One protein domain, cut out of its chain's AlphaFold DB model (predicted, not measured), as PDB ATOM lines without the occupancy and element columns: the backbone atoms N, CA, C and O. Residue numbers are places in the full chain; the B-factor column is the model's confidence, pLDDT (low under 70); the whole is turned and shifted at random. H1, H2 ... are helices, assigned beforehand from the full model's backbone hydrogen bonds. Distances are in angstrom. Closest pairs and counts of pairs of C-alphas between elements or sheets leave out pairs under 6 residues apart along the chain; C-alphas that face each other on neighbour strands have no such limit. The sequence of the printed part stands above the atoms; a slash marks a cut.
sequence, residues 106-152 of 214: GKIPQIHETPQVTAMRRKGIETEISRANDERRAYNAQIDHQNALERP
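What this domain is: This is residues 106 to 152 of the 214 residues of the protein "MobA_MobL domain-containing protein" of Moraxella lacunata (UniProt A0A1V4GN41). One long helix, H2, makes most of a rod, with the short helix H1 set crosswise at its first end and an extended stretch, residues 106 to 114, running alongside H2 toward H1. The far end, residues 145 to 152, sticks out free. The printed part has 47 residues, with two named helices, H1 then H2, and no named strand; the class is all helix. It is loose, with a radius of gyration of the C-alphas of 13.6 A, and spans 44 by 17 by 13 A.

Where its parts are: Find C-alpha 128 at (59.602, 54.003, -18.414); from there H2, residues 128 to 150, runs 33.0 A to C-alpha 150 at (41.170, 45.685, 7.665). Look back to C-alpha 115 at (50.121, 51.855, -29.098), where H1, residues 115 to 122, begins; it is 10.5 A long.

How they stand to each other: H2 touches H1 with residues 129 to 130 alone; the closest C-alphas, of Val 117 and Ser 130, are 7.1 A apart. Their lines are about perpendicular, at 75 degrees. In H1 and H2 every O i to N i+4 pair is within hydrogen-bond range.

The domain as a whole: The C-alphas farthest apart, of Gln 116 and Pro 152, are 44.1 A apart. The printed part has no cut, and the link from H1 to H2 is tight. Look at residue 152 for the one pLDDT under 70.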
ATOM      1  N   GLY A 106      43.589  55.927  -1.731       93.25
ATOM      2  CA  GLY A 106      45.052  55.837  -1.737       93.25
ATOM      3  C   GLY A 106      45.677  55.275  -3.019       93.25
ATOM      4  O   GLY A 106      46.893  55.341  -3.168       93.25
ATOM      5  N   LYS A 107      44.891  54.757  -3.971       95.62
ATOM      6  CA  LYS A 107      45.413  54.158  -5.207       95.62
ATOM      7  C   LYS A 107      45.935  55.208  -6.183       95.62
ATOM      8  O   LYS A 107      45.429  56.327  -6.278       95.62
ATOM      9  N   ILE A 108      46.907  54.803  -6.994       96.25
ATOM     10  CA  ILE A 108      47.551  55.656  -7.995       96.25
ATOM     11  C   ILE A 108      47.064  55.251  -9.397       96.25
ATOM     12  O   ILE A 108      47.174  54.076  -9.765       96.25
ATOM     13  N   PRO A 109      46.540  56.187 -10.214       95.69
ATOM     14  CA  PRO A 109      46.108  55.881 -11.575       95.69
ATOM     15  C   PRO A 109      47.300  55.532 -12.471       95.69
ATOM     16  O   PRO A 109      48.385  56.091 -12.322       95.69
ATOM     17  N   GLN A 110      47.102  54.648 -13.446       95.69
ATOM     18  CA  GLN A 110      48.116  54.333 -14.458       95.69
ATOM     19  C   GLN A 110      48.332  55.498 -15.441       95.69
ATOM     20  O   GLN A 110      47.473  56.363 -15.614       95.69
ATOM     21  N   ILE A 111      49.494  55.515 -16.089       95.25
ATOM     22  CA  ILE A 111      49.817  56.380 -17.227       95.25
ATOM     23  C   ILE A 111      49.282  55.719 -18.498       95.25
ATOM     24  O   ILE A 111      49.388  54.504 -18.660       95.25
ATOM     25  N   HIS A 112      48.728  56.510 -19.419       93.81
ATOM     26  CA  HIS A 112      48.284  56.001 -20.713       93.81
ATOM     27  C   HIS A 112      49.449  55.362 -21.490       93.81
ATOM     28  O   HIS A 112      50.396  56.048 -21.876       93.81
ATOM     29  N   GLU A 113      49.366  54.051 -21.737       92.38
ATOM     30  CA  GLU A 113      50.287  53.345 -22.632       92.38
ATOM     31  C   GLU A 113      49.851  53.570 -24.078       92.38
ATOM     32  O   GLU A 113      48.790  53.112 -24.506       92.38
ATOM     33  N   THR A 114      50.680  54.270 -24.849       92.25
ATOM     34  CA  THR A 114      50.418  54.468 -26.275       92.25
ATOM     35  C   THR A 114      50.511  53.135 -27.036       92.25
ATOM     36  O   THR A 114      51.121  52.171 -26.549       92.25
ATOM     37  N   PRO A 115      49.971  53.050 -28.267       90.56
ATOM     38  CA  PRO A 115      50.121  51.855 -29.098       90.56
ATOM     39  C   PRO A 115      51.586  51.437 -29.295       90.56
ATOM     40  O   PRO A 115      51.892  50.247 -29.314       90.56
ATOM     41  N   GLN A 116      52.504  52.404 -29.385       93.62
ATOM     42  CA  GLN A 116      53.941  52.169 -29.512       93.62
ATOM     43  C   GLN A 116      54.529  51.549 -28.239       93.62
ATOM     44  O   GLN A 116      55.282  50.580 -28.333       93.62
ATOM     45  N   VAL A 117      54.155  52.058 -27.058       93.31
ATOM     46  CA  VAL A 117      54.562  51.489 -25.760       93.31
ATOM     47  C   VAL A 117      54.061  50.054 -25.626       93.31
ATOM     48  O   VAL A 117      54.843  49.151 -25.341       93.31
ATOM     49  N   THR A 118      52.786  49.819 -25.943       89.94
ATOM     50  CA  THR A 118      52.189  48.475 -25.914       89.94
ATOM     51  C   THR A 118      52.900  47.524 -26.886       89.94
ATOM     52  O   THR A 118      53.160  46.366 -26.561       89.94
ATOM     53  N   ALA A 119      53.254  48.000 -28.085       90.31
ATOM     54  CA  ALA A 119      53.977  47.206 -29.075       90.31
ATOM     55  C   ALA A 119      55.407  46.858 -28.628       90.31
ATOM     56  O   ALA A 119      55.847  45.731 -28.855       90.31
ATOM     57  N   MET A 120      56.122  47.785 -27.983       93.44
ATOM     58  CA  MET A 120      57.439  47.518 -27.387       93.44
ATOM     59  C   MET A 120      57.337  46.491 -26.258       93.44
ATOM     60  O   MET A 120      58.068  45.502 -26.264       93.44
ATOM     61  N   ARG A 121      56.342  46.646 -25.379       90.50
ATOM     62  CA  ARG A 121      56.060  45.710 -24.287       90.50
ATOM     63  C   ARG A 121      55.816  44.284 -24.788       90.50
ATOM     64  O   ARG A 121      56.369  43.338 -24.240       90.50
ATOM     65  N   ARG A 122      55.064  44.119 -25.884       88.38
ATOM     66  CA  ARG A 122      54.840  42.810 -26.539       88.38
ATOM     67  C   ARG A 122      56.117  42.162 -27.079       88.38
ATOM     68  O   ARG A 122      56.157  40.947 -27.224       88.38
ATOM     69  N   LYS A 123      57.146  42.955 -27.383       93.00
ATOM     70  CA  LYS A 123      58.473  42.472 -27.796       93.00
ATOM     71  C   LYS A 123      59.406  42.213 -26.604       93.00
ATOM     72  O   LYS A 123      60.577  41.933 -26.822       93.00
ATOM     73  N   GLY A 124      58.914  42.339 -25.368       92.94
ATOM     74  CA  GLY A 124      59.725  42.234 -24.154       92.94
ATOM     75  C   GLY A 124      60.603  43.459 -23.884       92.94
ATOM     76  O   GLY A 124      61.495  43.389 -23.048       92.94
ATOM     77  N   ILE A 125      60.372  44.575 -24.587       95.00
ATOM     78  CA  ILE A 125      61.109  45.823 -24.374       95.00
ATOM     79  C   ILE A 125      60.365  46.638 -23.324       95.00
ATOM     80  O   ILE A 125      59.237  47.086 -23.550       95.00
ATOM     81  N   GLU A 126      61.009  46.835 -22.180       94.56
ATOM     82  CA  GLU A 126      60.486  47.683 -21.119       94.56
ATOM     83  C   GLU A 126      60.727  49.166 -21.432       94.56
ATOM     84  O   GLU A 126      61.793  49.576 -21.887       94.56
ATOM     85  N   THR A 127      59.707  49.979 -21.180       95.69
ATOM     86  CA  THR A 127      59.747  51.442 -21.250       95.69
ATOM     87  C   THR A 127      59.520  52.031 -19.864       95.69
ATOM     88  O   THR A 127      58.932  51.387 -18.995       95.69
ATOM     89  N   GLU A 128      59.887  53.295 -19.668       95.81
ATOM     90  CA  GLU A 128      59.602  54.003 -18.414       95.81
ATOM     91  C   GLU A 128      58.105  53.999 -18.067       95.81
ATOM     92  O   GLU A 128      57.741  53.794 -16.913       95.81
ATOM     93  N   ILE A 129      57.233  54.154 -19.073       94.94
ATOM     94  CA  ILE A 129      55.774  54.136 -18.898       94.94
ATOM     95  C   ILE A 129      55.298  52.744 -18.466       94.94
ATOM     96  O   ILE A 129      54.538  52.630 -17.504       94.94
ATOM     97  N   SER A 130      55.739  51.685 -19.154       94.12
ATOM     98  CA  SER A 130      55.317  50.318 -18.829       94.12
ATOM     99  C   SER A 130      55.776  49.904 -17.431       94.12
ATOM    100  O   SER A 130      54.961  49.357 -16.690       94.12
ATOM    101  N   ARG A 131      57.019  50.248 -17.056       96.31
ATOM    102  CA  ARG A 131      57.590  49.996 -15.725       96.31
ATOM    103  C   ARG A 131      56.835  50.749 -14.632       96.31
ATOM    104  O   ARG A 131      56.393  50.145 -13.660       96.31
ATOM    105  N   ALA A 132      56.591  52.048 -14.822       96.50
ATOM    106  CA  ALA A 132      55.825  52.852 -13.867       96.50
ATOM    107  C   ALA A 132      54.398  52.308 -13.669       96.50
ATOM    108  O   ALA A 132      53.853  52.351 -12.566       96.50
ATOM    109  N   ASN A 133      53.775  51.775 -14.721       96.12
ATOM    110  CA  ASN A 133      52.466  51.139 -14.612       96.12
ATOM    111  C   ASN A 133      52.504  49.797 -13.878       96.12
ATOM    112  O   ASN A 133      51.552  49.497 -13.157       96.12
ATOM    113  N   ASP A 134      53.565  49.005 -14.037       95.69
ATOM    114  CA  ASP A 134      53.776  47.782 -13.254       95.69
ATOM    115  C   ASP A 134      53.941  48.087 -11.766       95.69
ATOM    116  O   ASP A 134      53.250  47.493 -10.938       95.69
ATOM    117  N   GLU A 135      54.765  49.081 -11.432       97.56
ATOM    118  CA  GLU A 135      54.951  49.553 -10.057       97.56
ATOM    119  C   GLU A 135      53.628  50.038  -9.448       97.56
ATOM    120  O   GLU A 135      53.258  49.634  -8.345       97.56
ATOM    121  N   ARG A 136      52.849  50.838 -10.189       97.62
ATOM    122  CA  ARG A 136      51.524  51.307  -9.742       97.62
ATOM    123  C   ARG A 136      50.526  50.166  -9.572       97.62
ATOM    124  O   ARG A 136      49.715  50.213  -8.649       97.62
ATOM    125  N   ARG A 137      50.563  49.137 -10.427       96.00
ATOM    126  CA  ARG A 137      49.736  47.929 -10.254       96.00
ATOM    127  C   ARG A 137      50.104  47.183  -8.981       96.00
ATOM    128  O   ARG A 137      49.200  46.837  -8.225       96.00
ATOM    129  N   ALA A 138      51.396  46.968  -8.742       97.50
ATOM    130  CA  ALA A 138      51.877  46.300  -7.539       97.50
ATOM    131  C   ALA A 138      51.476  47.076  -6.274       97.50
ATOM    132  O   ALA A 138      50.926  46.490  -5.345       97.50
ATOM    133  N   TYR A 139      51.655  48.398  -6.277       97.31
ATOM    134  CA  TYR A 139      51.226  49.267  -5.183       97.31
ATOM    135  C   TYR A 139      49.709  49.203  -4.945       97.31
ATOM    136  O   TYR A 139      49.264  48.952  -3.828       97.31
ATOM    137  N   ASN A 140      48.892  49.353  -5.993       96.31
ATOM    138  CA  ASN A 140      47.435  49.300  -5.850       96.31
ATOM    139  C   ASN A 140      46.949  47.932  -5.338       96.31
ATOM    140  O   ASN A 140      45.994  47.885  -4.567       96.31
ATOM    141  N   ALA A 141      47.615  46.837  -5.723       95.56
ATOM    142  CA  ALA A 141      47.318  45.502  -5.209       95.56
ATOM    143  C   ALA A 141      47.650  45.363  -3.712       95.56
ATOM    144  O   ALA A 141      46.912  44.704  -2.982       95.56
ATOM    145  N   GLN A 142      48.719  46.009  -3.231       95.81
ATOM    146  CA  GLN A 142      49.036  46.064  -1.799       95.81
ATOM    147  C   GLN A 142      47.968  46.833  -1.017       95.81
ATOM    148  O   GLN A 142      47.523  46.352   0.022       95.81
ATOM    149  N   ILE A 143      47.509  47.975  -1.541       93.81
ATOM    150  CA  ILE A 143      46.405  48.743  -0.948       93.81
ATOM    151  C   ILE A 143      45.126  47.900  -0.881       93.81
ATOM    152  O   ILE A 143      44.453  47.871   0.145       93.81
ATOM    153  N   ASP A 144      44.799  47.168  -1.949       90.56
ATOM    154  CA  ASP A 144      43.646  46.262  -1.948       90.56
ATOM    155  C   ASP A 144      43.773  45.148  -0.907       90.56
ATOM    156  O   ASP A 144      42.799  44.836  -0.223       90.56
ATOM    157  N   HIS A 145      44.969  44.581  -0.751       90.81
ATOM    158  CA  HIS A 145      45.231  43.560   0.256       90.81
ATOM    159  C   HIS A 145      45.095  44.105   1.683       90.81
ATOM    160  O   HIS A 145      44.407  43.494   2.497       90.81
ATOM    161  N   GLN A 146      45.681  45.269   1.976       89.44
ATOM    162  CA  GLN A 146      45.554  45.935   3.278       89.44
ATOM    163  C   GLN A 146      44.089  46.229   3.605       89.44
ATOM    164  O   GLN A 146      43.590  45.799   4.642       89.44
ATOM    165  N   ASN A 147      43.361  46.833   2.665       86.06
ATOM    166  CA  ASN A 147      41.935  47.102   2.826       86.06
ATOM    167  C   ASN A 147      41.117  45.819   3.032       86.06
ATOM    168  O   ASN A 147      40.103  45.843   3.718       86.06
ATOM    169  N   ALA A 148      41.509  44.698   2.421       83.88
ATOM    170  CA  ALA A 148      40.837  43.419   2.626       83.88
ATOM    171  C   ALA A 148      41.109  42.824   4.016       83.88
ATOM    172  O   ALA A 148      40.208  42.210   4.580       83.88
ATOM    173  N   LEU A 149      42.310  43.021   4.570       83.69
ATOM    174  CA  LEU A 149      42.671  42.597   5.928       83.69
ATOM    175  C   LEU A 149      41.998  43.452   7.008       83.69
ATOM    176  O   LEU A 149      41.639  42.935   8.062       83.69
ATOM    177  N   GLU A 150      41.824  44.746   6.747       78.44
ATOM    178  CA  GLU A 150      41.170  45.685   7.665       78.44
ATOM    179  C   GLU A 150      39.639  45.604   7.620       78.44
ATOM    180  O   GLU A 150      38.967  46.117   8.517       78.44
ATOM    181  N   ARG A 151      39.057  44.949   6.605       73.06
ATOM    182  CA  ARG A 151      37.610  44.717   6.568       73.06
ATOM    183  C   ARG A 151      37.212  43.859   7.770       73.06
ATOM    184  O   ARG A 151      37.707  42.738   7.893       73.06
ATOM    185  N   PRO A 152      36.273  44.331   8.611       68.50
ATOM    186  CA  PRO A 152      35.818  43.542   9.734       68.50
ATOM    187  C   PRO A 152      35.244  42.222   9.228       68.50
ATOM    188  O   PRO A 152      34.444  42.177   8.286       68.50
TER     189      PRO A 152